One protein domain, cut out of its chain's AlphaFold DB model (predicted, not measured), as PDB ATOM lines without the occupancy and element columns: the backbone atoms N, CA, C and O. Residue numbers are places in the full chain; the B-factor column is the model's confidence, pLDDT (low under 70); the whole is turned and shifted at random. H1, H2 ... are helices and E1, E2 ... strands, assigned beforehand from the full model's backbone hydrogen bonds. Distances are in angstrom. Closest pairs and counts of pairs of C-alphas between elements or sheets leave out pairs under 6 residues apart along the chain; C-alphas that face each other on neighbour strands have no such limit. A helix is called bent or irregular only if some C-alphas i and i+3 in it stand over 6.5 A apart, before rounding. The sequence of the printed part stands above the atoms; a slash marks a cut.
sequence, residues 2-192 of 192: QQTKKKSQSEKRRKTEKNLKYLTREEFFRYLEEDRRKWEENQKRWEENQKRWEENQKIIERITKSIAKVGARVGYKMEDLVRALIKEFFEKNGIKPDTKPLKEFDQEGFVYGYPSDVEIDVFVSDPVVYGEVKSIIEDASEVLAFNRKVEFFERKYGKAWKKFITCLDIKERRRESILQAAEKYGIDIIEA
ATOM      1  N   GLN A   2     -20.797  23.946 -28.290       36.22
ATOM      2  CA  GLN A   2     -21.591  23.447 -27.146       36.22
ATOM      3  C   GLN A   2     -21.135  22.066 -26.618       36.22
ATOM      4  O   GLN A   2     -21.162  21.826 -25.411       36.22
ATOM      5  N   GLN A   3     -20.631  21.181 -27.490       33.34
ATOM      6  CA  GLN A   3     -20.078  19.876 -27.085       33.34
ATOM      7  C   GLN A   3     -18.797  20.000 -26.241       33.34
ATOM      8  O   GLN A   3     -18.578  19.207 -25.328       33.34
ATOM      9  N   THR A   4     -17.978  21.024 -26.493       38.25
ATOM     10  CA  THR A   4     -16.732  21.285 -25.760       38.25
ATOM     11  C   THR A   4     -16.983  21.810 -24.342       38.25
ATOM     12  O   THR A   4     -16.309  21.377 -23.411       38.25
ATOM     13  N   LYS A   5     -18.012  22.648 -24.126       44.16
ATOM     14  CA  LYS A   5     -18.403  23.102 -22.773       44.16
ATOM     15  C   LYS A   5     -18.969  21.960 -21.913       44.16
ATOM     16  O   LYS A   5     -18.546  21.830 -20.762       44.16
ATOM     17  N   LYS A   6     -19.843  21.102 -22.470       45.69
ATOM     18  CA  LYS A   6     -20.379  19.904 -21.780       45.69
ATOM     19  C   LYS A   6     -19.282  18.892 -21.428       45.69
ATOM     20  O   LYS A   6     -19.250  18.427 -20.290       45.69
ATOM     21  N   LYS A   7     -18.342  18.620 -22.349       46.66
ATOM     22  CA  LYS A   7     -17.151  17.802 -22.052       46.66
ATOM     23  C   LYS A   7     -16.332  18.401 -20.903       46.66
ATOM     24  O   LYS A   7     -16.092  17.697 -19.928       46.66
ATOM     25  N   SER A   8     -16.054  19.709 -20.922       50.97
ATOM     26  CA  SER A   8     -15.250  20.351 -19.866       50.97
ATOM     27  C   SER A   8     -15.895  20.312 -18.470       50.97
ATOM     28  O   SER A   8     -15.193  20.170 -17.472       50.97
ATOM     29  N   GLN A   9     -17.229  20.399 -18.363       51.81
ATOM     30  CA  GLN A   9     -17.922  20.273 -17.074       51.81
ATOM     31  C   GLN A   9     -17.949  18.825 -16.576       51.81
ATOM     32  O   GLN A   9     -17.758  18.589 -15.384       51.81
ATOM     33  N   SER A  10     -18.145  17.860 -17.479       59.47
ATOM     34  CA  SER A  10     -18.094  16.434 -17.139       59.47
ATOM     35  C   SER A  10     -16.693  15.997 -16.694       59.47
ATOM     36  O   SER A  10     -16.551  15.252 -15.729       59.47
ATOM     37  N   GLU A  11     -15.648  16.540 -17.321       57.72
ATOM     38  CA  GLU A  11     -14.251  16.316 -16.945       57.72
ATOM     39  C   GLU A  11     -13.907  16.980 -15.612       57.72
ATOM     40  O   GLU A  11     -13.245  16.357 -14.784       57.72
ATOM     41  N   LYS A  12     -14.405  18.200 -15.359       58.31
ATOM     42  CA  LYS A  12     -14.270  18.860 -14.052       58.31
ATOM     43  C   LYS A  12     -14.930  18.044 -12.942       58.31
ATOM     44  O   LYS A  12     -14.261  17.756 -11.959       58.31
ATOM     45  N   ARG A  13     -16.180  17.593 -13.124       60.22
ATOM     46  CA  ARG A  13     -16.883  16.728 -12.153       60.22
ATOM     47  C   ARG A  13     -16.116  15.436 -11.880       60.22
ATOM     48  O   ARG A  13     -15.832  15.128 -10.730       60.22
ATOM     49  N   ARG A  14     -15.671  14.753 -12.937       62.34
ATOM     50  CA  ARG A  14     -14.909  13.499 -12.838       62.34
ATOM     51  C   ARG A  14     -13.538  13.681 -12.170       62.34
ATOM     52  O   ARG A  14     -13.038  12.759 -11.530       62.34
ATOM     53  N   LYS A  15     -12.913  14.855 -12.315       59.38
ATOM     54  CA  LYS A  15     -11.646  15.206 -11.652       59.38
ATOM     55  C   LYS A  15     -11.858  15.536 -10.172       59.38
ATOM     56  O   LYS A  15     -11.070  15.083  -9.349       59.38
ATOM     57  N   THR A  16     -12.941  16.234  -9.828       63.31
ATOM     58  CA  THR A  16     -13.338  16.493  -8.435       63.31
ATOM     59  C   THR A  16     -13.684  15.196  -7.700       63.31
ATOM     60  O   THR A  16     -13.168  14.962  -6.614       63.31
ATOM     61  N   GLU A  17     -14.463  14.306  -8.320       65.19
ATOM     62  CA  GLU A  17     -14.796  12.982  -7.768       65.19
ATOM     63  C   GLU A  17     -13.553  12.115  -7.543       65.19
ATOM     64  O   GLU A  17     -13.424  11.463  -6.508       65.19
ATOM     65  N   LYS A  18     -12.603  12.126  -8.492       61.47
ATOM     66  CA  LYS A  18     -11.320  11.436  -8.316       61.47
ATOM     67  C   LYS A  18     -10.515  12.025  -7.162       61.47
ATOM     68  O   LYS A  18      -9.999  11.251  -6.371       61.47
ATOM     69  N   ASN A  19     -10.428  13.349  -7.050       64.56
ATOM     70  CA  ASN A  19      -9.683  14.003  -5.972       64.56
ATOM     71  C   ASN A  19     -10.289  13.699  -4.593       64.56
ATOM     72  O   ASN A  19      -9.542  13.406  -3.669       64.56
ATOM     73  N   LEU A  20     -11.620  13.663  -4.477       65.62
ATOM     74  CA  LEU A  20     -12.328  13.286  -3.246       65.62
ATOM     75  C   LEU A  20     -12.037  11.847  -2.798       65.62
ATOM     76  O   LEU A  20     -12.026  11.564  -1.605       65.62
ATOM     77  N   LYS A  21     -11.761  10.944  -3.745       66.19
ATOM     78  CA  LYS A  21     -11.490   9.526  -3.473       66.19
ATOM     79  C   LYS A  21     -10.124   9.266  -2.819       66.19
ATOM     80  O   LYS A  21      -9.917   8.175  -2.293       66.19
ATOM     81  N   TYR A  22      -9.210  10.236  -2.868       71.44
ATOM     82  CA  TYR A  22      -7.867  10.145  -2.280       71.44
ATOM     83  C   TYR A  22      -7.693  11.015  -1.029       71.44
ATOM     84  O   TYR A  22      -6.583  11.089  -0.506       71.44
ATOM     85  N   LEU A  23      -8.756  11.668  -0.550       76.25
ATOM     86  CA  LEU A  23      -8.697  12.427   0.697       76.25
ATOM     87  C   LEU A  23      -8.567  11.476   1.891       76.25
ATOM     88  O   LEU A  23      -9.255  10.456   1.984       76.25
ATOM     89  N   THR A  24      -7.713  11.849   2.837       81.56
ATOM     90  CA  THR A  24      -7.706  11.229   4.165       81.56
ATOM     91  C   THR A  24      -9.032  11.497   4.880       81.56
ATOM     92  O   THR A  24      -9.779  12.419   4.540       81.56
ATOM     93  N   ARG A  25      -9.343  10.706   5.914       78.19
ATOM     94  CA  ARG A  25     -10.589  10.856   6.682       78.19
ATOM     95  C   ARG A  25     -10.748  12.270   7.262       78.19
ATOM     96  O   ARG A  25     -11.843  12.821   7.225       78.19
ATOM     97  N   GLU A  26      -9.664  12.873   7.749       78.94
ATOM     98  CA  GLU A  26      -9.647  14.236   8.303       78.94
ATOM     99  C   GLU A  26      -9.819  15.321   7.234       78.94
ATOM    100  O   GLU A  26     -10.522  16.308   7.452       78.94
ATOM    101  N   GLU A  27      -9.210  15.159   6.059       80.00
ATOM    102  CA  GLU A  27      -9.437  16.066   4.929       80.00
ATOM    103  C   GLU A  27     -10.872  15.963   4.416       80.00
ATOM    104  O   GLU A  27     -11.467  16.982   4.068       80.00
ATOM    105  N   PHE A  28     -11.448  14.758   4.398       78.81
ATOM    106  CA  PHE A  28     -12.827  14.544   3.969       78.81
ATOM    107  C   PHE A  28     -13.823  15.224   4.914       78.81
ATOM    108  O   PHE A  28     -14.744  15.895   4.452       78.81
ATOM    109  N   PHE A  29     -13.611  15.127   6.230       80.56
ATOM    110  CA  PHE A  29     -14.433  15.851   7.204       80.56
ATOM    111  C   PHE A  29     -14.295  17.372   7.075       80.56
ATOM    112  O   PHE A  29     -15.314  18.058   7.078       80.56
ATOM    113  N   ARG A  30     -13.077  17.899   6.878       81.06
ATOM    114  CA  ARG A  30     -12.875  19.337   6.608       81.06
ATOM    115  C   ARG A  30     -13.574  19.789   5.326       81.06
ATOM    116  O   ARG A  30     -14.211  20.836   5.321       81.06
ATOM    117  N   TYR A  31     -13.510  18.985   4.264       79.88
ATOM    118  CA  TYR A  31     -14.230  19.253   3.018       79.88
ATOM    119  C   TYR A  31     -15.747  19.305   3.241       79.88
ATOM    120  O   TYR A  31     -16.386  20.249   2.788       79.88
ATOM    121  N   LEU A  32     -16.321  18.333   3.959       80.19
ATOM    122  CA  LEU A  32     -17.755  18.320   4.270       80.19
ATOM    123  C   LEU A  32     -18.177  19.513   5.129       80.19
ATOM    124  O   LEU A  32     -19.256  20.062   4.926       80.19
ATOM    125  N   GLU A  33     -17.342  19.923   6.080       83.75
ATOM    126  CA  GLU A  33     -17.626  21.071   6.931       83.75
ATOM    127  C   GLU A  33     -17.578  22.392   6.150       83.75
ATOM    128  O   GLU A  33     -18.477  23.221   6.295       83.75
ATOM    129  N   GLU A  34     -16.599  22.564   5.258       83.31
ATOM    130  CA  GLU A  34     -16.554  23.703   4.338       83.31
ATOM    131  C   GLU A  34     -17.714  23.705   3.338       83.31
ATOM    132  O   GLU A  34     -18.256  24.770   3.038       83.31
ATOM    133  N   ASP A  35     -18.078  22.543   2.795       80.38
ATOM    134  CA  ASP A  35     -19.185  22.408   1.845       80.38
ATOM    135  C   ASP A  35     -20.519  22.723   2.529       80.38
ATOM    136  O   ASP A  35     -21.308  23.507   2.005       80.38
ATOM    137  N   ARG A  36     -20.714  22.234   3.762       82.06
ATOM    138  CA  ARG A  36     -21.848  22.606   4.615       82.06
ATOM    139  C   ARG A  36     -21.882  24.109   4.870       82.06
ATOM    140  O   ARG A  36     -22.928  24.716   4.682       82.06
ATOM    141  N   ARG A  37     -20.751  24.731   5.226       86.12
ATOM    142  CA  ARG A  37     -20.692  26.182   5.467       86.12
ATOM    143  C   ARG A  37     -21.041  26.982   4.211       86.12
ATOM    144  O   ARG A  37     -21.833  27.914   4.275       86.12
ATOM    145  N   LYS A  38     -20.497  26.596   3.052       81.81
ATOM    146  CA  LYS A  38     -20.826  27.208   1.751       81.81
ATOM    147  C   LYS A  38     -22.299  27.014   1.396       81.81
ATOM    148  O   LYS A  38     -22.911  27.917   0.829       81.81
ATOM    149  N   TRP A  39     -22.868  25.854   1.716       80.56
ATOM    150  CA  TRP A  39     -24.282  25.567   1.499       80.56
ATOM    151  C   TRP A  39     -25.178  26.427   2.396       80.56
ATOM    152  O   TRP A  39     -26.111  27.038   1.886       80.56
ATOM    153  N   GLU A  40     -24.858  26.553   3.685       86.19
ATOM    154  CA  GLU A  40     -25.565  27.422   4.638       86.19
ATOM    155  C   GLU A  40     -25.476  28.904   4.236       86.19
ATOM    156  O   GLU A  40     -26.490  29.604   4.203       86.19
ATOM    157  N   GLU A  41     -24.286  29.384   3.855       85.75
ATOM    158  CA  GLU A  41     -24.089  30.745   3.341       85.75
ATOM    159  C   GLU A  41     -24.908  30.992   2.060       85.75
ATOM    160  O   GLU A  41     -25.534  32.044   1.914       85.75
ATOM    161  N   ASN A  42     -24.946  30.021   1.140       80.25
ATOM    162  CA  ASN A  42     -25.751  30.111  -0.079       80.25
ATOM    163  C   ASN A  42     -27.255  30.068   0.205       80.25
ATOM    164  O   ASN A  42     -27.993  30.815  -0.432       80.25
ATOM    165  N   GLN A  43     -27.709  29.234   1.144       80.81
ATOM    166  CA  GLN A  43     -29.111  29.183   1.564       80.81
ATOM    167  C   GLN A  43     -29.550  30.527   2.136       80.81
ATOM    168  O   GLN A  43     -30.534  31.097   1.674       80.81
ATOM    169  N   LYS A  44     -28.751  31.106   3.035       85.25
ATOM    170  CA  LYS A  44     -29.035  32.425   3.601       85.25
ATOM    171  C   LYS A  44     -29.120  33.511   2.524       85.25
ATOM    172  O   LYS A  44     -30.061  34.298   2.513       85.25
ATOM    173  N   ARG A  45     -28.174  33.534   1.577       81.94
ATOM    174  CA  ARG A  45     -28.222  34.466   0.433       81.94
ATOM    175  C   ARG A  45     -29.456  34.244  -0.439       81.94
ATOM    176  O   ARG A  45     -30.016  35.206  -0.955       81.94
ATOM    177  N   TRP A  46     -29.867  32.992  -0.627       79.94
ATOM    178  CA  TRP A  46     -31.047  32.651  -1.413       79.94
ATOM    179  C   TRP A  46     -32.331  33.154  -0.745       79.94
ATOM    180  O   TRP A  46     -33.133  33.804  -1.412       79.94
ATOM    181  N   GLU A  47     -32.478  32.945   0.564       83.56
ATOM    182  CA  GLU A  47     -33.598  33.465   1.359       83.56
ATOM    183  C   GLU A  47     -33.645  35.000   1.350       83.56
ATOM    184  O   GLU A  47     -34.697  35.591   1.098       83.56
ATOM    185  N   GLU A  48     -32.503  35.662   1.563       85.69
ATOM    186  CA  GLU A  48     -32.404  37.125   1.519       85.69
ATOM    187  C   GLU A  48     -32.791  37.679   0.142       85.69
ATOM    188  O   GLU A  48     -33.556  38.643   0.049       85.69
ATOM    189  N   ASN A  49     -32.309  37.054  -0.935       82.19
ATOM    190  CA  ASN A  49     -32.653  37.452  -2.297       82.19
ATOM    191  C   ASN A  49     -34.137  37.212  -2.599       82.19
ATOM    192  O   ASN A  49     -34.779  38.074  -3.196       82.19
ATOM    193  N   GLN A  50     -34.703  36.084  -2.165       83.44
ATOM    194  CA  GLN A  50     -36.119  35.774  -2.363       83.44
ATOM    195  C   GLN A  50     -37.019  36.779  -1.629       83.44
ATOM    196  O   GLN A  50     -37.963  37.297  -2.224       83.44
ATOM    197  N   LYS A  51     -36.683  37.149  -0.389       84.94
ATOM    198  CA  LYS A  51     -37.417  38.185   0.350       84.94
ATOM    199  C   LYS A  51     -37.361  39.543  -0.359       84.94
ATOM    200  O   LYS A  51     -38.393  40.186  -0.544       84.94
ATOM    201  N   ARG A  52     -36.168  39.958  -0.807       81.88
ATOM    202  CA  ARG A  52     -35.996  41.195  -1.591       81.88
ATOM    203  C   ARG A  52     -36.807  41.159  -2.885       81.88
ATOM    204  O   ARG A  52     -37.359  42.176  -3.284       81.88
ATOM    205  N   TRP A  53     -36.904  40.002  -3.537       83.19
ATOM    206  CA  TRP A  53     -37.711  39.836  -4.746       83.19
ATOM    207  C   TRP A  53     -39.194  40.097  -4.502       83.19
ATOM    208  O   TRP A  53     -39.800  40.879  -5.227       83.19
ATOM    209  N   GLU A  54     -39.766  39.488  -3.466       84.94
ATOM    210  CA  GLU A  54     -41.181  39.658  -3.116       84.94
ATOM    211  C   GLU A  54     -41.512  41.114  -2.755       84.94
ATOM    212  O   GLU A  54     -42.558  41.644  -3.143       84.94
ATOM    213  N   GLU A  55     -40.608  41.792  -2.042       83.81
ATOM    214  CA  GLU A  55     -40.719  43.226  -1.755       83.81
ATOM    215  C   GLU A  55     -40.667  44.061  -3.044       83.81
ATOM    216  O   GLU A  55     -41.512  44.940  -3.245       83.81
ATOM    217  N   ASN A  56     -39.737  43.741  -3.949       80.50
ATOM    218  CA  ASN A  56     -39.596  44.414  -5.237       80.50
ATOM    219  C   ASN A  56     -40.836  44.225  -6.123       80.50
ATOM    220  O   ASN A  56     -41.292  45.197  -6.719       80.50
ATOM    221  N   GLN A  57     -41.431  43.027  -6.171       82.00
ATOM    222  CA  GLN A  57     -42.647  42.768  -6.955       82.00
ATOM    223  C   GLN A  57     -43.804  43.681  -6.537       82.00
ATOM    224  O   GLN A  57     -44.391  44.352  -7.384       82.00
ATOM    225  N   LYS A  58     -44.068  43.799  -5.227       83.62
ATOM    226  CA  LYS A  58     -45.119  44.684  -4.684       83.62
ATOM    227  C   LYS A  58     -44.887  46.161  -4.994       83.62
ATOM    228  O   LYS A  58     -45.806  46.979  -4.898       83.62
ATOM    229  N   ILE A  59     -43.640  46.548  -5.239       78.44
ATOM    230  CA  ILE A  59     -43.280  47.936  -5.525       78.44
ATOM    231  C   ILE A  59     -43.355  48.207  -7.021       78.44
ATOM    232  O   ILE A  59     -43.928  49.227  -7.397       78.44
ATOM    233  N   ILE A  60     -42.875  47.281  -7.855       78.00
ATOM    234  CA  ILE A  60     -43.086  47.314  -9.306       78.00
ATOM    235  C   ILE A  60     -44.588  47.413  -9.586       78.00
ATOM    236  O   ILE A  60     -45.007  48.356 -10.241       78.00
ATOM    237  N   GLU A  61     -45.407  46.558  -8.974       80.69
ATOM    238  CA  GLU A  61     -46.873  46.625  -9.058       80.69
ATOM    239  C   GLU A  61     -47.419  48.022  -8.693       80.69
ATOM    240  O   GLU A  61     -48.207  48.607  -9.434       80.69
ATOM    241  N   ARG A  62     -46.976  48.613  -7.571       80.31
ATOM    242  CA  ARG A  62     -47.405  49.962  -7.142       80.31
ATOM    243  C   ARG A  62     -46.992  51.069  -8.113       80.31
ATOM    244  O   ARG A  62     -47.757  52.018  -8.318       80.31
ATOM    245  N   ILE A  63     -45.791  50.976  -8.673       75.56
ATOM    246  CA  ILE A  63     -45.281  51.907  -9.682       75.56
ATOM    247  C   ILE A  63     -46.136  51.791 -10.941       75.56
ATOM    248  O   ILE A  63     -46.688  52.796 -11.390       75.56
ATOM    249  N   THR A  64     -46.325  50.577 -11.452       70.38
ATOM    250  CA  THR A  64     -47.101  50.316 -12.664       70.38
ATOM    251  C   THR A  64     -48.555  50.783 -12.489       70.38
ATOM    252  O   THR A  64     -49.061  51.510 -13.345       70.38
ATOM    253  N   LYS A  65     -49.165  50.555 -11.314       74.44
ATOM    254  CA  LYS A  65     -50.473  51.118 -10.901       74.44
ATOM    255  C   LYS A  65     -50.524  52.639 -10.946       74.44
ATOM    256  O   LYS A  65     -51.503  53.235 -11.398       74.44
ATOM    257  N   SER A  66     -49.493  53.288 -10.416       70.94
ATOM    258  CA  SER A  66     -49.434  54.751 -10.348       70.94
ATOM    259  C   SER A  66     -49.306  55.356 -11.740       70.94
ATOM    260  O   SER A  66     -49.963  56.353 -12.036       70.94
ATOM    261  N   ILE A  67     -48.535  54.717 -12.620       69.38
ATOM    262  CA  ILE A  67     -48.411  55.167 -14.001       69.38
ATOM    263  C   ILE A  67     -49.691  54.873 -14.790       69.38
ATOM    264  O   ILE A  67     -50.118  55.752 -15.528       69.38
ATOM    265  N   ALA A  68     -50.368  53.735 -14.594       65.88
ATOM    266  CA  ALA A  68     -51.668  53.458 -15.223       65.88
ATOM    267  C   ALA A  68     -52.680  54.597 -14.988       65.88
ATOM    268  O   ALA A  68     -53.381  55.026 -15.902       65.88
ATOM    269  N   LYS A  69     -52.691  55.165 -13.772       66.88
ATOM    270  CA  LYS A  69     -53.548  56.307 -13.396       66.88
ATOM    271  C   LYS A  69     -53.154  57.631 -14.067       66.88
ATOM    272  O   LYS A  69     -53.996  58.517 -14.212       66.88
ATOM    273  N   VAL A  70     -51.888  57.789 -14.455       65.12
ATOM    274  CA  VAL A  70     -51.327  59.014 -15.062       65.12
ATOM    275  C   VAL A  70     -51.265  58.920 -16.595       65.12
ATOM    276  O   VAL A  70     -51.401  59.933 -17.284       65.12
ATOM    277  N   GLY A  71     -51.125  57.706 -17.136       55.47
ATOM    278  CA  GLY A  71     -50.816  57.378 -18.531       55.47
ATOM    279  C   GLY A  71     -51.859  57.809 -19.562       55.47
ATOM    280  O   GLY A  71     -51.561  57.835 -20.749       55.47
ATOM    281  N   ALA A  72     -53.039  58.257 -19.133       52.03
ATOM    282  CA  ALA A  72     -54.011  58.895 -20.018       52.03
ATOM    283  C   ALA A  72     -53.600  60.315 -20.475       52.03
ATOM    284  O   ALA A  72     -54.287  60.898 -21.313       52.03
ATOM    285  N   ARG A  73     -52.536  60.919 -19.913       51.31
ATOM    286  CA  ARG A  73     -52.255  62.362 -20.082       51.31
ATOM    287  C   ARG A  73     -50.834  62.753 -20.493       51.31
ATOM    288  O   ARG A  73     -50.581  63.945 -20.644       51.31
ATOM    289  N   VAL A  74     -49.908  61.817 -20.693       47.12
ATOM    290  CA  VAL A  74     -48.500  62.160 -20.960       47.12
ATOM    291  C   VAL A  74     -48.011  61.419 -22.200       47.12
ATOM    292  O   VAL A  74     -47.963  60.198 -22.207       47.12
ATOM    293  N   GLY A  75     -47.634  62.161 -23.246       52.94
ATOM    294  CA  GLY A  75     -47.147  61.643 -24.536       52.94
ATOM    295  C   GLY A  75     -45.767  60.966 -24.504       52.94
ATOM    296  O   GLY A  75     -45.039  61.025 -25.491       52.94
ATOM    297  N   TYR A  76     -45.385  60.361 -23.376       57.84
ATOM    298  CA  TYR A  76     -44.192  59.523 -23.239       57.84
ATOM    299  C   TYR A  76     -44.534  58.072 -23.589       57.84
ATOM    300  O   TYR A  76     -45.643  57.612 -23.314       57.84
ATOM    301  N   LYS A  77     -43.578  57.308 -24.137       66.31
ATOM    302  CA  LYS A  77     -43.745  55.853 -24.230       66.31
ATOM    303  C   LYS A  77     -43.788  55.292 -22.812       66.31
ATOM    304  O   LYS A  77     -42.819  55.397 -22.065       66.31
ATOM    305  N   MET A  78     -44.926  54.708 -22.454       68.19
ATOM    306  CA  MET A  78     -45.196  54.094 -21.154       68.19
ATOM    307  C   MET A  78     -44.047  53.197 -20.670       68.19
ATOM    308  O   MET A  78     -43.622  53.271 -19.519       68.19
ATOM    309  N   GLU A  79     -43.508  52.391 -21.582       71.25
ATOM    310  CA  GLU A  79     -42.426  51.444 -21.318       71.25
ATOM    311  C   GLU A  79     -41.133  52.137 -20.871       71.25
ATOM    312  O   GLU A  79     -40.455  51.644 -19.974       71.25
ATOM    313  N   ASP A  80     -40.814  53.313 -21.423       73.75
ATOM    314  CA  ASP A  80     -39.627  54.083 -21.034       73.75
ATOM    315  C   ASP A  80     -39.765  54.648 -19.615       73.75
ATOM    316  O   ASP A  80     -38.801  54.643 -18.845       73.75
ATOM    317  N   LEU A  81     -40.975  55.080 -19.242       72.88
ATOM    318  CA  LEU A  81     -41.272  55.589 -17.903       72.88
ATOM    319  C   LEU A  81     -41.227  54.474 -16.849       72.88
ATOM    320  O   LEU A  81     -40.557  54.621 -15.828       72.88
ATOM    321  N   VAL A  82     -41.895  53.344 -17.109       73.88
ATOM    322  CA  VAL A  82     -41.861  52.163 -16.227       73.88
ATOM    323  C   VAL A  82     -40.420  51.682 -16.057       73.88
ATOM    324  O   VAL A  82     -39.967  51.461 -14.935       73.88
ATOM    325  N   ARG A  83     -39.657  51.597 -17.152       76.88
ATOM    326  CA  ARG A  83     -38.244  51.198 -17.129       76.88
ATOM    327  C   ARG A  83     -37.390  52.134 -16.276       76.88
ATOM    328  O   ARG A  83     -36.578  51.648 -15.492       76.88
ATOM    329  N   ALA A  84     -37.547  53.451 -16.422       76.81
ATOM    330  CA  ALA A  84     -36.797  54.429 -15.632       76.81
ATOM    331  C   ALA A  84     -37.080  54.280 -14.128       76.81
ATOM    332  O   ALA A  84     -36.148  54.248 -13.326       76.81
ATOM    333  N   LEU A  85     -38.351  54.101 -13.759       75.62
ATOM    334  CA  LEU A  85     -38.770  53.959 -12.365       75.62
ATOM    335  C   LEU A  85     -38.301  52.640 -11.742       75.62
ATOM    336  O   LEU A  85     -37.836  52.631 -10.604       75.62
ATOM    337  N   ILE A  86     -38.359  51.537 -12.495       77.44
ATOM    338  CA  ILE A  86     -37.819  50.245 -12.053       77.44
ATOM    339  C   ILE A  86     -36.309  50.346 -11.821       77.44
ATOM    340  O   ILE A  86     -35.816  49.853 -10.807       77.44
ATOM    341  N   LYS A  87     -35.575  51.018 -12.718       76.25
ATOM    342  CA  LYS A  87     -34.127  51.215 -12.573       76.25
ATOM    343  C   LYS A  87     -33.770  52.004 -11.318       76.25
ATOM    344  O   LYS A  87     -33.008  51.505 -10.495       76.25
ATOM    345  N   GLU A  88     -34.363  53.186 -11.150       76.62
ATOM    346  CA  GLU A  88     -34.134  54.040  -9.976       76.62
ATOM    347  C   GLU A  88     -34.462  53.294  -8.675       76.62
ATOM    348  O   GLU A  88     -33.766  53.418  -7.664       76.62
ATOM    349  N   PHE A  89     -35.518  52.483  -8.698       75.12
ATOM    350  CA  PHE A  89     -35.911  51.691  -7.548       75.12
ATOM    351  C   PHE A  89     -34.882  50.610  -7.195       75.12
ATOM    352  O   PHE A  89     -34.484  50.527  -6.030       75.12
ATOM    353  N   PHE A  90     -34.427  49.801  -8.158       77.44
ATOM    354  CA  PHE A  90     -33.383  48.811  -7.879       77.44
ATOM    355  C   PHE A  90     -32.137  49.494  -7.290       77.44
ATOM    356  O   PHE A  90     -31.651  49.048  -6.246       77.44
ATOM    357  N   GLU A  91     -31.699  50.620  -7.873       79.38
ATOM    358  CA  GLU A  91     -30.534  51.383  -7.399       79.38
ATOM    359  C   GLU A  91     -30.676  51.817  -5.931       79.38
ATOM    360  O   GLU A  91     -29.749  51.622  -5.138       79.38
ATOM    361  N   LYS A  92     -31.849  52.335  -5.534       78.00
ATOM    362  CA  LYS A  92     -32.146  52.719  -4.138       78.00
ATOM    363  C   LYS A  92     -32.108  51.544  -3.161       78.00
ATOM    364  O   LYS A  92     -31.820  51.751  -1.986       78.00
ATOM    365  N   ASN A  93     -32.364  50.326  -3.631       70.19
ATOM    366  CA  ASN A  93     -32.325  49.107  -2.816       70.19
ATOM    367  C   ASN A  93     -30.963  48.398  -2.875       70.19
ATOM    368  O   ASN A  93     -30.840  47.239  -2.476       70.19
ATOM    369  N   GLY A  94     -29.926  49.084  -3.368       71.44
ATOM    370  CA  GLY A  94     -28.563  48.561  -3.429       71.44
ATOM    371  C   GLY A  94     -28.355  47.492  -4.502       71.44
ATOM    372  O   GLY A  94     -27.298  46.863  -4.531       71.44
ATOM    373  N   ILE A  95     -29.332  47.292  -5.389       75.69
ATOM    374  CA  ILE A  95     -29.207  46.447  -6.574       75.69
ATOM    375  C   ILE A  95     -28.881  47.388  -7.722       75.69
ATOM    376  O   ILE A  95     -29.634  48.310  -7.991       75.69
ATOM    377  N   LYS A  96     -27.758  47.201  -8.409       71.31
ATOM    378  CA  LYS A  96     -27.445  48.028  -9.577       71.31
ATOM    379  C   LYS A  96     -27.942  47.305 -10.826       71.31
ATOM    380  O   LYS A  96     -27.252  46.389 -11.275       71.31
ATOM    381  N   PRO A  97     -29.132  47.641 -11.357       72.50
ATOM    382  CA  PRO A  97     -29.508  47.165 -12.672       72.50
ATOM    383  C   PRO A  97     -28.586  47.829 -13.691       72.50
ATOM    384  O   PRO A  97     -28.066  48.928 -13.468       72.50
ATOM    385  N   ASP A  98     -28.400  47.190 -14.834       70.81
ATOM    386  CA  ASP A  98     -27.624  47.809 -15.889       70.81
ATOM    387  C   ASP A  98     -28.336  49.064 -16.413       70.81
ATOM    388  O   ASP A  98     -29.536  49.098 -16.713       70.81
ATOM    389  N   THR A  99     -27.560  50.145 -16.494       59.72
ATOM    390  CA  THR A  99     -28.051  51.497 -16.812       59.72
ATOM    391  C   THR A  99     -28.727  51.572 -18.178       59.72
ATOM    392  O   THR A  99     -29.575  52.437 -18.418       59.72
ATOM    393  N   LYS A 100     -28.431  50.627 -19.075       71.19
ATOM    394  CA  LYS A 100     -29.010  50.505 -20.413       71.19
ATOM    395  C   LYS A 100     -29.681  49.141 -20.580       71.19
ATOM    396  O   LYS A 100     -29.261  48.187 -19.932       71.19
ATOM    397  N   PRO A 101     -30.714  49.053 -21.433       81.88
ATOM    398  CA  PRO A 101     -31.246  47.761 -21.845       81.88
ATOM    399  C   PRO A 101     -30.110  46.894 -22.378       81.88
ATOM    400  O   PRO A 101     -29.193  47.401 -23.039       81.88
ATOM    401  N   LEU A 102     -30.165  45.601 -22.086       90.50
ATOM    402  CA  LEU A 102     -29.162  44.675 -22.574       90.50
ATOM    403  C   LEU A 102     -29.462  44.391 -24.045       90.50
ATOM    404  O   LEU A 102     -30.504  43.817 -24.354       90.50
ATOM    405  N   LYS A 103     -28.572  44.828 -24.940       93.94
ATOM    406  CA  LYS A 103     -28.752  44.722 -26.393       93.94
ATOM    407  C   LYS A 103     -27.617  43.948 -27.032       93.94
ATOM    408  O   LYS A 103     -26.452  44.282 -26.823       93.94
ATOM    409  N   GLU A 104     -27.965  42.968 -27.852       95.25
ATOM    410  CA  GLU A 104     -27.025  42.231 -28.694       95.25
ATOM    411  C   GLU A 104     -27.670  41.871 -30.032       95.25
ATOM    412  O   GLU A 104     -28.869  41.614 -30.107       95.25
ATOM    413  N   PHE A 105     -26.855  41.842 -31.087       96.50
ATOM    414  CA  PHE A 105     -27.300  41.437 -32.414       96.50
ATOM    415  C   PHE A 105     -27.216  39.914 -32.554       96.50
ATOM    416  O   PHE A 105     -26.138  39.320 -32.457       96.50
ATOM    417  N   ASP A 106     -28.356  39.278 -32.795       96.69
ATOM    418  CA  ASP A 106     -28.475  37.843 -33.023       96.69
ATOM    419  C   ASP A 106     -28.223  37.537 -34.499       96.69
ATOM    420  O   ASP A 106     -29.133  37.571 -35.319       96.69
ATOM    421  N   GLN A 107     -26.970  37.241 -34.847       95.94
ATOM    422  CA  GLN A 107     -26.580  36.926 -36.227       95.94
ATOM    423  C   GLN A 107     -27.196  35.624 -36.754       95.94
ATOM    424  O   GLN A 107     -27.358  35.474 -37.961       95.94
ATOM    425  N   GLU A 108     -27.507  34.673 -35.872       94.81
ATOM    426  CA  GLU A 108     -28.023  33.351 -36.247       94.81
ATOM    427  C   GLU A 108     -29.548  33.363 -36.431       94.81
ATOM    428  O   GLU A 108     -30.110  32.411 -36.973       94.81
ATOM    429  N   GLY A 109     -30.225  34.424 -35.981       95.25
ATOM    430  CA  GLY A 109     -31.682  34.505 -35.967       95.25
ATOM    431  C   GLY A 109     -32.323  33.511 -34.999       95.25
ATOM    432  O   GLY A 109     -33.434  33.043 -35.235       95.25
ATOM    433  N   PHE A 110     -31.643  33.172 -33.906       95.50
ATOM    434  CA  PHE A 110     -32.158  32.286 -32.867       95.50
ATOM    435  C   PHE A 110     -33.486  32.766 -32.249       95.50
ATOM    436  O   PHE A 110     -34.371  31.947 -31.992       95.50
ATOM    437  N   VAL A 111     -33.648  34.068 -31.999       95.44
ATOM    438  CA  VAL A 111     -34.814  34.600 -31.270       95.44
ATOM    439  C   VAL A 111     -36.040  34.756 -32.171       95.44
ATOM    440  O   VAL A 111     -37.149  34.376 -31.772       95.44
ATOM    441  N   TYR A 112     -35.851  35.304 -33.374       94.50
ATOM    442  CA  TYR A 112     -36.944  35.682 -34.280       94.50
ATOM    443  C   TYR A 112     -36.957  34.919 -35.612       94.50
ATOM    444  O   TYR A 112     -37.844  35.141 -36.432       94.50
ATOM    445  N   GLY A 113     -36.007  34.010 -35.836       94.44
ATOM    446  CA  GLY A 113     -35.865  33.267 -37.091       94.44
ATOM    447  C   GLY A 113     -35.099  34.013 -38.188       94.44
ATOM    448  O   GLY A 113     -34.966  33.485 -39.288       94.44
ATOM    449  N   TYR A 114     -34.602  35.224 -37.918       95.25
ATOM    450  CA  TYR A 114     -33.785  36.016 -38.842       95.25
ATOM    451  C   TYR A 114     -32.820  36.942 -38.081       95.25
ATOM    452  O   TYR A 114     -33.110  37.295 -36.932       95.25
ATOM    453  N   PRO A 115     -31.693  37.355 -38.696       97.31
ATOM    454  CA  PRO A 115     -30.718  38.218 -38.040       97.31
ATOM    455  C   PRO A 115     -31.326  39.546 -37.589       97.31
ATOM    456  O   PRO A 115     -31.933  40.251 -38.396       97.31
ATOM    457  N   SER A 116     -31.211  39.873 -36.304       96.62
ATOM    458  CA  SER A 116     -31.939  41.003 -35.711       96.62
ATOM    459  C   SER A 116     -31.371  41.436 -34.360       96.62
ATOM    460  O   SER A 116     -30.684  40.674 -33.678       96.62
ATOM    461  N   ASP A 117     -31.662  42.678 -33.967       96.62
ATOM    462  CA  ASP A 117     -31.346  43.171 -32.628       96.62
ATOM    463  C   ASP A 117     -32.270  42.532 -31.586       96.62
ATOM    464  O   ASP A 117     -33.498  42.517 -31.722       96.62
ATOM    465  N   VAL A 118     -31.669  42.032 -30.512       96.50
ATOM    466  CA  VAL A 118     -32.369  41.457 -29.367       96.50
ATOM    467  C   VAL A 118     -32.117  42.344 -28.157       96.50
ATOM    468  O   VAL A 118     -30.978  42.679 -27.842       96.50
ATOM    469  N   GLU A 119     -33.194  42.713 -27.469       94.75
ATOM    470  CA  GLU A 119     -33.164  43.617 -26.323       94.75
ATOM    471  C   GLU A 119     -33.927  43.029 -25.134       94.75
ATOM    472  O   GLU A 119     -35.053  42.548 -25.299       94.75
ATOM    473  N   ILE A 120     -33.305  43.096 -23.953       93.44
ATOM    474  CA  ILE A 120     -33.930  42.877 -22.643       93.44
ATOM    475  C   ILE A 120     -34.013  44.217 -21.916       93.44
ATOM    476  O   ILE A 120     -33.020  44.945 -21.813       93.44
ATOM    477  N   ASP A 121     -35.187  44.526 -21.371       89.50
ATOM    478  CA  ASP A 121     -35.462  45.866 -20.873       89.50
ATOM    479  C   ASP A 121     -34.803  46.196 -19.541       89.50
ATOM    480  O   ASP A 121     -34.322  47.322 -19.340       89.50
ATOM    481  N   VAL A 122     -34.807  45.207 -18.652       88.56
ATOM    482  CA  VAL A 122     -34.227  45.250 -17.313       88.56
ATOM    483  C   VAL A 122     -33.278  44.073 -17.179       88.56
ATOM    484  O   VAL A 122     -33.677  42.920 -17.333       88.56
ATOM    485  N   PHE A 123     -32.021  44.359 -16.869       90.69
ATOM    486  CA  PHE A 123     -31.018  43.339 -16.612       90.69
ATOM    487  C   PHE A 123     -30.279  43.665 -15.315       90.69
ATOM    488  O   PHE A 123     -29.938  44.819 -15.061       90.69
ATOM    489  N   VAL A 124     -30.077  42.651 -14.479       87.44
ATOM    490  CA  VAL A 124     -29.247  42.712 -13.272       87.44
ATOM    491  C   VAL A 124     -28.230  41.593 -13.400       87.44
ATOM    492  O   VAL A 124     -28.614  40.462 -13.685       87.44
ATOM    493  N   SER A 125     -26.947  41.891 -13.214       86.69
ATOM    494  CA  SER A 125     -25.883  40.899 -13.383       86.69
ATOM    495  C   SER A 125     -25.655  40.024 -12.148       86.69
ATOM    496  O   SER A 125     -25.114  38.929 -12.278       86.69
ATOM    497  N   ASP A 126     -26.029  40.499 -10.954       81.69
ATOM    498  CA  ASP A 126     -25.863  39.761  -9.698       81.69
ATOM    499  C   ASP A 126     -26.931  40.143  -8.640       81.69
ATOM    500  O   ASP A 126     -26.906  41.269  -8.134       81.69
ATOM    501  N   PRO A 127     -27.872  39.238  -8.300       84.56
ATOM    502  CA  PRO A 127     -28.128  37.975  -8.996       84.56
ATOM    503  C   PRO A 127     -28.623  38.224 -10.433       84.56
ATOM    504  O   PRO A 127     -29.184  39.276 -10.726       84.56
ATOM    505  N   VAL A 128     -28.431  37.250 -11.331       90.69
ATOM    506  CA  VAL A 128     -28.820  37.388 -12.744       90.69
ATOM    507  C   VAL A 128     -30.344  37.494 -12.877       90.69
ATOM    508  O   VAL A 128     -31.056  36.513 -12.650       90.69
ATOM    509  N   VAL A 129     -30.856  38.658 -13.275       91.44
ATOM    510  CA  VAL A 129     -32.291  38.901 -13.507       91.44
ATOM    511  C   VAL A 129     -32.503  39.432 -14.914       91.44
ATOM    512  O   VAL A 129     -31.798  40.344 -15.337       91.44
ATOM    513  N   TYR A 130     -33.515  38.906 -15.603       94.75
ATOM    514  CA  TYR A 130     -33.995  39.446 -16.876       94.75
ATOM    515  C   TYR A 130     -35.453  39.894 -16.738       94.75
ATOM    516  O   TYR A 130     -36.277  39.162 -16.182       94.75
ATOM    517  N   GLY A 131     -35.772  41.072 -17.264       92.94
ATOM    518  CA  GLY A 131     -37.109  41.651 -17.227       92.94
ATOM    519  C   GLY A 131     -37.516  42.292 -18.547       92.94
ATOM    520  O   GLY A 131     -36.699  42.952 -19.191       92.94
ATOM    521  N   GLU A 132     -38.782  42.122 -18.916       92.75
ATOM    522  CA  GLU A 132     -39.435  42.827 -20.026       92.75
ATOM    523  C   GLU A 132     -40.509  43.771 -19.473       92.75
ATOM    524  O   GLU A 132     -41.194  43.457 -18.491       92.75
ATOM    525  N   VAL A 133     -40.670  44.923 -20.113       88.25
ATOM    526  CA  VAL A 133     -41.711  45.899 -19.803       88.25
ATOM    527  C   VAL A 133     -42.709  45.923 -20.952       88.25
ATOM    528  O   VAL A 133     -42.343  46.134 -22.104       88.25
ATOM    529  N   LYS A 134     -43.986  45.729 -20.636       87.19
ATOM    530  CA  LYS A 134     -45.086  45.779 -21.597       87.19
ATOM    531  C   LYS A 134     -46.146  46.756 -21.131       87.19
ATOM    532  O   LYS A 134     -46.355  46.949 -19.941       87.19
ATOM    533  N   SER A 135     -46.856  47.366 -22.070       82.38
ATOM    534  CA  SER A 135     -48.092  48.068 -21.710       82.38
ATOM    535  C   SER A 135     -49.202  47.052 -21.453       82.38
ATOM    536  O   SER A 135     -49.753  47.007 -20.364       82.38
ATOM    537  N   ILE A 136     -49.478  46.183 -22.422       87.81
ATOM    538  CA  ILE A 136     -50.471  45.112 -22.317       87.81
ATOM    539  C   ILE A 136     -49.837  43.842 -22.877       87.81
ATOM    540  O   ILE A 136     -49.115  43.926 -23.870       87.81
ATOM    541  N   ILE A 137     -50.104  42.687 -22.265       93.81
ATOM    542  CA  ILE A 137     -49.748  41.387 -22.852       93.81
ATOM    543  C   ILE A 137     -50.960  40.864 -23.623       93.81
ATOM    544  O   ILE A 137     -52.008  40.575 -23.037       93.81
ATOM    545  N   GLU A 138     -50.840  40.754 -24.944       94.19
ATOM    546  CA  GLU A 138     -51.961  40.381 -25.806       94.19
ATOM    547  C   GLU A 138     -52.086  38.878 -26.041       94.19
ATOM    548  O   GLU A 138     -53.197  38.383 -26.272       94.19
ATOM    549  N   ASP A 139     -50.959  38.168 -26.040       97.12
ATOM    550  CA  ASP A 139     -50.884  36.758 -26.401       97.12
ATOM    551  C   ASP A 139     -49.712  36.030 -25.728       97.12
ATOM    552  O   ASP A 139     -48.662  36.609 -25.448       97.12
ATOM    553  N   ALA A 140     -49.863  34.717 -25.532       96.88
ATOM    554  CA  ALA A 140     -48.819  33.867 -24.965       96.88
ATOM    555  C   ALA A 140     -47.515  33.904 -25.787       96.88
ATOM    556  O   ALA A 140     -46.430  33.755 -25.224       96.88
ATOM    557  N   SER A 141     -47.587  34.144 -27.101       96.69
ATOM    558  CA  SER A 141     -46.408  34.286 -27.965       96.69
ATOM    559  C   SER A 141     -45.436  35.377 -27.507       96.69
ATOM    560  O   SER A 141     -44.236  35.224 -27.739       96.69
ATOM    561  N   GLU A 142     -45.903  36.413 -26.804       97.12
ATOM    562  CA  GLU A 142     -45.037  37.438 -26.211       97.12
ATOM    563  C   GLU A 142     -44.208  36.886 -25.047       97.12
ATOM    564  O   GLU A 142     -43.008  37.145 -24.964       97.12
ATOM    565  N   VAL A 143     -44.810  36.041 -24.204       98.00
ATOM    566  CA  VAL A 143     -44.108  35.324 -23.127       98.00
ATOM    567  C   VAL A 143     -43.071  34.365 -23.716       98.00
ATOM    568  O   VAL A 143     -41.928  34.303 -23.255       98.00
ATOM    569  N   LEU A 144     -43.438  33.645 -24.781       97.56
ATOM    570  CA  LEU A 144     -42.522  32.744 -25.484       97.56
ATOM    571  C   LEU A 144     -41.367  33.514 -26.140       97.56
ATOM    572  O   LEU A 144     -40.231  33.039 -26.124       97.56
ATOM    573  N   ALA A 145     -41.648  34.679 -26.727       97.12
ATOM    574  CA  ALA A 145     -40.629  35.543 -27.310       97.12
ATOM    575  C   ALA A 145     -39.656  36.029 -26.235       97.12
ATOM    576  O   ALA A 145     -38.449  35.864 -26.409       97.12
ATOM    577  N   PHE A 146     -40.163  36.519 -25.102       98.00
ATOM    578  CA  PHE A 146     -39.323  36.910 -23.974       98.00
ATOM    579  C   PHE A 146     -38.450  35.750 -23.479       98.00
ATOM    580  O   PHE A 146     -37.243  35.920 -23.320       98.00
ATOM    581  N   ASN A 147     -39.001  34.539 -23.336       98.12
ATOM    582  CA  ASN A 147     -38.190  33.386 -22.944       98.12
ATOM    583  C   ASN A 147     -37.054  33.098 -23.947       98.12
ATOM    584  O   ASN A 147     -35.929  32.841 -23.522       98.12
ATOM    585  N   ARG A 148     -37.306  33.191 -25.262       97.88
ATOM    586  CA  ARG A 148     -36.248  33.031 -26.282       97.88
ATOM    587  C   ARG A 148     -35.172  34.110 -26.175       97.88
ATOM    588  O   ARG A 148     -33.991  33.789 -26.305       97.88
ATOM    589  N   LYS A 149     -35.554  35.362 -25.896       97.94
ATOM    590  CA  LYS A 149     -34.587  36.436 -25.616       97.94
ATOM    591  C   LYS A 149     -33.718  36.087 -24.408       97.94
ATOM    592  O   LYS A 149     -32.498  36.192 -24.479       97.94
ATOM    593  N   VAL A 150     -34.322  35.622 -23.313       97.69
ATOM    594  CA  VAL A 150     -33.568  35.217 -22.119       97.69
ATOM    595  C   VAL A 150     -32.605  34.077 -22.453       97.69
ATOM    596  O   VAL A 150     -31.417  34.192 -22.180       97.69
ATOM    597  N   GLU A 151     -33.064  33.019 -23.125       97.12
ATOM    598  CA  GLU A 151     -32.211  31.893 -23.540       97.12
ATOM    599  C   GLU A 151     -31.030  32.314 -24.423       97.12
ATOM    600  O   GLU A 151     -29.954  31.708 -24.355       97.12
ATOM    601  N   PHE A 152     -31.213  33.340 -25.255       96.81
ATOM    602  CA  PHE A 152     -30.142  33.936 -26.045       96.81
ATOM    603  C   PHE A 152     -29.073  34.566 -25.141       96.81
ATOM    604  O   PHE A 152     -27.895  34.211 -25.241       96.81
ATOM    605  N   PHE A 153     -29.481  35.412 -24.192       96.19
ATOM    606  CA  PHE A 153     -28.565  36.106 -23.283       96.19
ATOM    607  C   PHE A 153     -27.935  35.199 -22.216       96.19
ATOM    608  O   PHE A 153     -26.763  35.378 -21.867       96.19
ATOM    609  N   GLU A 154     -28.626  34.149 -21.768       95.62
ATOM    610  CA  GLU A 154     -28.096  33.196 -20.783       95.62
ATOM    611  C   GLU A 154     -26.799  32.509 -21.247       95.62
ATOM    612  O   GLU A 154     -25.994  32.062 -20.425       95.62
ATOM    613  N   ARG A 155     -26.555  32.447 -22.565       90.94
ATOM    614  CA  ARG A 155     -25.319  31.894 -23.149       90.94
ATOM    615  C   ARG A 155     -24.070  32.668 -22.722       90.94
ATOM    616  O   ARG A 155     -22.983  32.075 -22.681       90.94
ATOM    617  N   LYS A 156     -24.226  33.964 -22.441       90.12
ATOM    618  CA  LYS A 156     -23.144  34.908 -22.147       90.12
ATOM    619  C   LYS A 156     -23.194  35.433 -20.714       90.12
ATOM    620  O   LYS A 156     -22.153  35.466 -20.069       90.12
ATOM    621  N   TYR A 157     -24.378  35.775 -20.216       90.69
ATOM    622  CA  TYR A 157     -24.550  36.445 -18.922       90.69
ATOM    623  C   TYR A 157     -24.910  35.491 -17.776       90.69
ATOM    624  O   TYR A 157     -24.891  35.882 -16.614       90.69
ATOM    625  N   GLY A 158     -25.159  34.216 -18.085       91.25
ATOM    626  CA  GLY A 158     -25.472  33.191 -17.094       91.25
ATOM    627  C   GLY A 158     -26.968  32.945 -16.941       91.25
ATOM    628  O   GLY A 158     -27.803  33.664 -17.489       91.25
ATOM    629  N   LYS A 159     -27.292  31.865 -16.223       93.75
ATOM    630  CA  LYS A 159     -28.671  31.424 -16.001       93.75
ATOM    631  C   LYS A 159     -29.440  32.429 -15.158       93.75
ATOM    632  O   LYS A 159     -28.911  32.919 -14.164       93.75
ATOM    633  N   ALA A 160     -30.684  32.683 -15.547       93.00
ATOM    634  CA  ALA A 160     -31.573  33.564 -14.813       93.00
ATOM    635  C   ALA A 160     -31.844  32.997 -13.415       93.00
ATOM    636  O   ALA A 160     -32.317  31.869 -13.272       93.00
ATOM    637  N   TRP A 161     -31.574  33.795 -12.386       91.94
ATOM    638  CA  TRP A 161     -32.116  33.556 -11.055       91.94
ATOM    639  C   TRP A 161     -33.607  33.918 -11.013       91.94
ATOM    640  O   TRP A 161     -34.403  33.161 -10.457       91.94
ATOM    641  N   LYS A 162     -33.998  35.024 -11.667       93.12
ATOM    642  CA  LYS A 162     -35.400  35.420 -11.875       93.12
ATOM    643  C   LYS A 162     -35.645  35.937 -13.289       93.12
ATOM    644  O   LYS A 162     -34.766  36.537 -13.912       93.12
ATOM    645  N   LYS A 163     -36.865  35.708 -13.776       96.19
ATOM    646  CA  LYS A 163     -37.389  36.217 -15.046       96.19
ATOM    647  C   LYS A 163     -38.741  36.845 -14.771       96.19
ATOM    648  O   LYS A 163     -39.547  36.223 -14.085       96.19
ATOM    649  N   PHE A 164     -38.998  38.030 -15.306       94.94
ATOM    650  CA  PHE A 164     -40.298  38.662 -15.125       94.94
ATOM    651  C   PHE A 164     -40.745  39.463 -16.341       94.94
ATOM    652  O   PHE A 164     -39.926  39.945 -17.121       94.94
ATOM    653  N   ILE A 165     -42.054  39.628 -16.470       94.31
ATOM    654  CA  ILE A 165     -42.665  40.615 -17.357       94.31
ATOM    655  C   ILE A 165     -43.518  41.514 -16.477       94.31
ATOM    656  O   ILE A 165     -44.361  41.020 -15.731       94.31
ATOM    657  N   THR A 166     -43.306  42.824 -16.550       90.19
ATOM    658  CA  THR A 166     -44.225  43.785 -15.933       90.19
ATOM    659  C   THR A 166     -45.148  44.374 -16.987       90.19
ATOM    660  O   THR A 166     -44.699  44.717 -18.083       90.19
ATOM    661  N   CYS A 167     -46.437  44.471 -16.670       87.50
ATOM    662  CA  CYS A 167     -47.445  45.005 -17.574       87.50
ATOM    663  C   CYS A 167     -48.515  45.816 -16.849       87.50
ATOM    664  O   CYS A 167     -48.716  45.645 -15.650       87.50
ATOM    665  N   LEU A 168     -49.212  46.697 -17.573       83.25
ATOM    666  CA  LEU A 168     -50.397  47.367 -17.030       83.25
ATOM    667  C   LEU A 168     -51.597  46.429 -16.974       83.25
ATOM    668  O   LEU A 168     -52.378  46.521 -16.040       83.25
ATOM    669  N   ASP A 169     -51.751  45.575 -17.984       86.38
ATOM    670  CA  ASP A 169     -52.911  44.695 -18.120       86.38
ATOM    671  C   ASP A 169     -52.559  43.453 -18.951       86.38
ATOM    672  O   ASP A 169     -51.598  43.441 -19.736       86.38
ATOM    673  N   ILE A 170     -53.365  42.410 -18.807       92.94
ATOM    674  CA  ILE A 170     -53.319  41.194 -19.614       92.94
ATOM    675  C   ILE A 170     -54.643  41.064 -20.355       92.94
ATOM    676  O   ILE A 170     -55.726  41.168 -19.784       92.94
ATOM    677  N   LYS A 171     -54.579  40.755 -21.651       93.06
ATOM    678  CA  LYS A 171     -55.778  40.594 -22.473       93.06
ATOM    679  C   LYS A 171     -56.657  39.454 -21.953       93.06
ATOM    680  O   LYS A 171     -56.359  38.285 -22.190       93.06
ATOM    681  N   GLU A 172     -57.790  39.807 -21.344       92.88
ATOM    682  CA  GLU A 172     -58.631  38.894 -20.556       92.88
ATOM    683  C   GLU A 172     -58.970  37.579 -21.271       92.88
ATOM    684  O   GLU A 172     -58.741  36.493 -20.750       92.88
ATOM    685  N   ARG A 173     -59.388  37.655 -22.543       94.50
ATOM    686  CA  ARG A 173     -59.713  36.475 -23.372       94.50
ATOM    687  C   ARG A 173     -58.570  35.454 -23.536       94.50
ATOM    688  O   ARG A 173     -58.804  34.368 -24.054       94.50
ATOM    689  N   ARG A 174     -57.329  35.840 -23.236       95.06
ATOM    690  CA  ARG A 174     -56.098  35.042 -23.373       95.06
ATOM    691  C   ARG A 174     -55.316  34.971 -22.059       95.06
ATOM    692  O   ARG A 174     -54.222  34.419 -22.048       95.06
ATOM    693  N   ARG A 175     -55.870  35.485 -20.954       96.81
ATOM    694  CA  ARG A 175     -55.208  35.528 -19.645       96.81
ATOM    695  C   ARG A 175     -54.728  34.147 -19.215       96.81
ATOM    696  O   ARG A 175     -53.562  33.993 -18.875       96.81
ATOM    697  N   GLU A 176     -55.591  33.138 -19.305       97.12
ATOM    698  CA  GLU A 176     -55.243  31.772 -18.908       97.12
ATOM    699  C   GLU A 176     -54.042  31.225 -19.697       97.12
ATOM    700  O   GLU A 176     -53.077  30.753 -19.102       97.12
ATOM    701  N   SER A 177     -54.046  31.347 -21.027       97.50
ATOM    702  CA  SER A 177     -52.947  30.835 -21.854       97.50
ATOM    703  C   SER A 177     -51.642  31.614 -21.659       97.50
ATOM    704  O   SER A 177     -50.561  31.025 -21.729       97.50
ATOM    705  N   ILE A 178     -51.727  32.918 -21.380       98.06
ATOM    706  CA  ILE A 178     -50.576  33.766 -21.045       98.06
ATOM    707  C   ILE A 178     -49.957  33.325 -19.714       98.06
ATOM    708  O   ILE A 178     -48.746  33.102 -19.654       98.06
ATOM    709  N   LEU A 179     -50.773  33.144 -18.672       97.31
ATOM    710  CA  LEU A 179     -50.302  32.715 -17.353       97.31
ATOM    711  C   LEU A 179     -49.739  31.289 -17.384       97.31
ATOM    712  O   LEU A 179     -48.664  31.055 -16.838       97.31
ATOM    713  N   GLN A 180     -50.382  30.362 -18.103       97.75
ATOM    714  CA  GLN A 180     -49.861  29.002 -18.302       97.75
ATOM    715  C   GLN A 180     -48.501  29.003 -19.014       97.75
ATOM    716  O   GLN A 180     -47.599  28.240 -18.658       97.75
ATOM    717  N   ALA A 181     -48.319  29.862 -20.023       97.81
ATOM    718  CA  ALA A 181     -47.026  30.014 -20.678       97.81
ATOM    719  C   ALA A 181     -45.973  30.575 -19.712       97.81
ATOM    720  O   ALA A 181     -44.847  30.079 -19.684       97.81
ATOM    721  N   ALA A 182     -46.333  31.576 -18.908       97.69
ATOM    722  CA  ALA A 182     -45.428  32.185 -17.942       97.69
ATOM    723  C   ALA A 182     -44.974  31.172 -16.880       97.69
ATOM    724  O   ALA A 182     -43.771  31.003 -16.670       97.69
ATOM    725  N   GLU A 183     -45.912  30.409 -16.316       97.25
ATOM    726  CA  GLU A 183     -45.642  29.340 -15.354       97.25
ATOM    727  C   GLU A 183     -44.720  28.266 -15.943       97.25
ATOM    728  O   GLU A 183     -43.688  27.940 -15.354       97.25
ATOM    729  N   LYS A 184     -45.023  27.780 -17.156       97.25
ATOM    730  CA  LYS A 184     -44.214  26.766 -17.854       97.25
ATOM    731  C   LYS A 184     -42.741  27.159 -17.969       97.25
ATOM    732  O   LYS A 184     -41.867  26.292 -17.924       97.25
ATOM    733  N   TYR A 185     -42.463  28.444 -18.166       96.25
ATOM    734  CA  TYR A 185     -41.105  28.953 -18.320       96.25
ATOM    735  C   TYR A 185     -40.542  29.564 -17.032       96.25
ATOM    736  O   TYR A 185     -39.395  30.004 -17.058       96.25
ATOM    737  N   GLY A 186     -41.270  29.572 -15.912       96.00
ATOM    738  CA  GLY A 186     -40.826  30.215 -14.670       96.00
ATOM    739  C   GLY A 186     -40.599  31.718 -14.850       96.00
ATOM    740  O   GLY A 186     -39.523  32.227 -14.530       96.00
ATOM    741  N   ILE A 187     -41.565  32.393 -15.472       98.06
ATOM    742  CA  ILE A 187     -41.590  33.843 -15.671       98.06
ATOM    743  C   ILE A 187     -42.672  34.418 -14.763       98.06
ATOM    744  O   ILE A 187     -43.838  34.054 -14.883       98.06
ATOM    745  N   ASP A 188     -42.288  35.345 -13.895       95.81
ATOM    746  CA  ASP A 188     -43.233  36.053 -13.040       95.81
ATOM    747  C   ASP A 188     -43.937  37.154 -13.848       95.81
ATOM    748  O   ASP A 188     -43.280  37.998 -14.463       95.81
ATOM    749  N   ILE A 189     -45.270  37.180 -13.838       94.56
ATOM    750  CA  ILE A 189     -46.037  38.290 -14.414       94.56
ATOM    751  C   ILE A 189     -46.400  39.269 -13.298       94.56
ATOM    752  O   ILE A 189     -47.061  38.895 -12.332       94.56
ATOM    753  N   ILE A 190     -45.951  40.517 -13.433       90.12
ATOM    754  CA  ILE A 190     -46.216  41.606 -12.488       90.12
ATOM    755  C   ILE A 190     -47.165  42.596 -13.164       90.12
ATOM    756  O   ILE A 190     -46.732  43.537 -13.839       90.12
ATOM    757  N   GLU A 191     -48.457  42.328 -13.008       85.62
ATOM    758  CA  GLU A 191     -49.556  43.165 -13.492       85.62
ATOM    759  C   GLU A 191     -49.820  44.341 -12.537       85.62
ATOM    760  O   GLU A 191     -49.488  44.272 -11.350       85.62
ATOM    761  N   ALA A 192     -50.367  45.436 -13.071       75.25
ATOM    762  CA  ALA A 192     -50.757  46.627 -12.320       75.25
ATOM    763  C   ALA A 192     -52.185  46.552 -11.759       75.25
ATOM    764  O   ALA A 192     -52.726  45.457 -11.534       75.25
TER     765      ALA A 192
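This is residues 2 to 192 of the 192 residues of a protein of Candidatus Calescamantes bacterium (UniProt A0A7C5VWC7). A four-stranded sheet, E3 to E6, has helices over both faces, and the very long helix H2 runs from one of those faces far out past the sheet as an arm. At the far end of this arm H1 folds back to make a V with H2, while the hairpin E1 and E2 packs on H4 at the other side of the sheet. The printed part has 191 residues, with five named helices and six named strands in the order H1 H2 H3 E1 E2 E3 E4 H4 E5 H5 E6; its class is mixed, helices and strands. The larger sheet is mixed, in the order E3 E4 E5 E6, and E1 and E2 form an antiparallel sheet. The whole is loose, with a radius of gyration of the C-alphas of 20.7 A and spans of 72 by 38 by 33 A.

H1, residues 2 to 20, begins at C-alpha 2 (-21.591, 23.447, -27.146) and is 27.6 A long. H2, residues 25 to 70, is 66.7 A long and ends at C-alpha 70 (-51.327, 59.014, -15.062). H3 is residues 78 to 92, 21.5 A. E1 is residues 102 to 106, E2 116 to 120, E3 122 to 125 and E4 128 to 133. H4, residues 140 to 157, is 25.1 A long. E5 is residues 162 to 167. H5, residues 172 to 185, is 20.3 A long and irregular: C-alphas 173 and 176 are 7.9 A apart. E6, residues 188 to 191, ends at C-alpha 191 (-49.556, 43.165, -13.492).

In the larger sheet, E3 and E4 are an antiparallel hairpin, with N 131 and O 122 at 2.8 A. E4 and E5 are parallel, with N 166 and O 132 at 2.9 A, as are E5 and E6, with N 190 and O 165 at 2.8 A. E4, H4, E5 and E5, H5, E6 are strand-helix-strand units, two parallel neighbour strands with a helix between, both with right-handed crossovers. H2 and H3 are on the same face, at heights of 9.8 A and 9.3 A; they touch, closest at the C-alphas of Thr 64 and Val 82, 6.6 A. H4 is on the opposite face from H2, at a height of 10.0 A, and touches H5 at a shallow tilt of 26 degrees, closest at the C-alphas of Ala 140 and Ile 178, 4.3 A. E2 runs on into E3 at 76 degrees; the hairpin E1 and E2 has N 118 and O 104 at 2.9 A. The closest C-alphas of E2 and H4 are those of Val 118 and Lys 149, 6.6 A. Every O i to N i+4 pair is within hydrogen-bond range in H1, H2 and H3; in H4 12 of 14 are, in H5 8 of 10.

The C-alphas farthest apart, those of Thr 24 and Arg 73, are 72.0 A apart. Residues 2 to 19 and 32 to 45 stand free. The printed part has no cut and no long link. The pLDDT is under 70 at residues 2 to 21, 67 to 78 and 99.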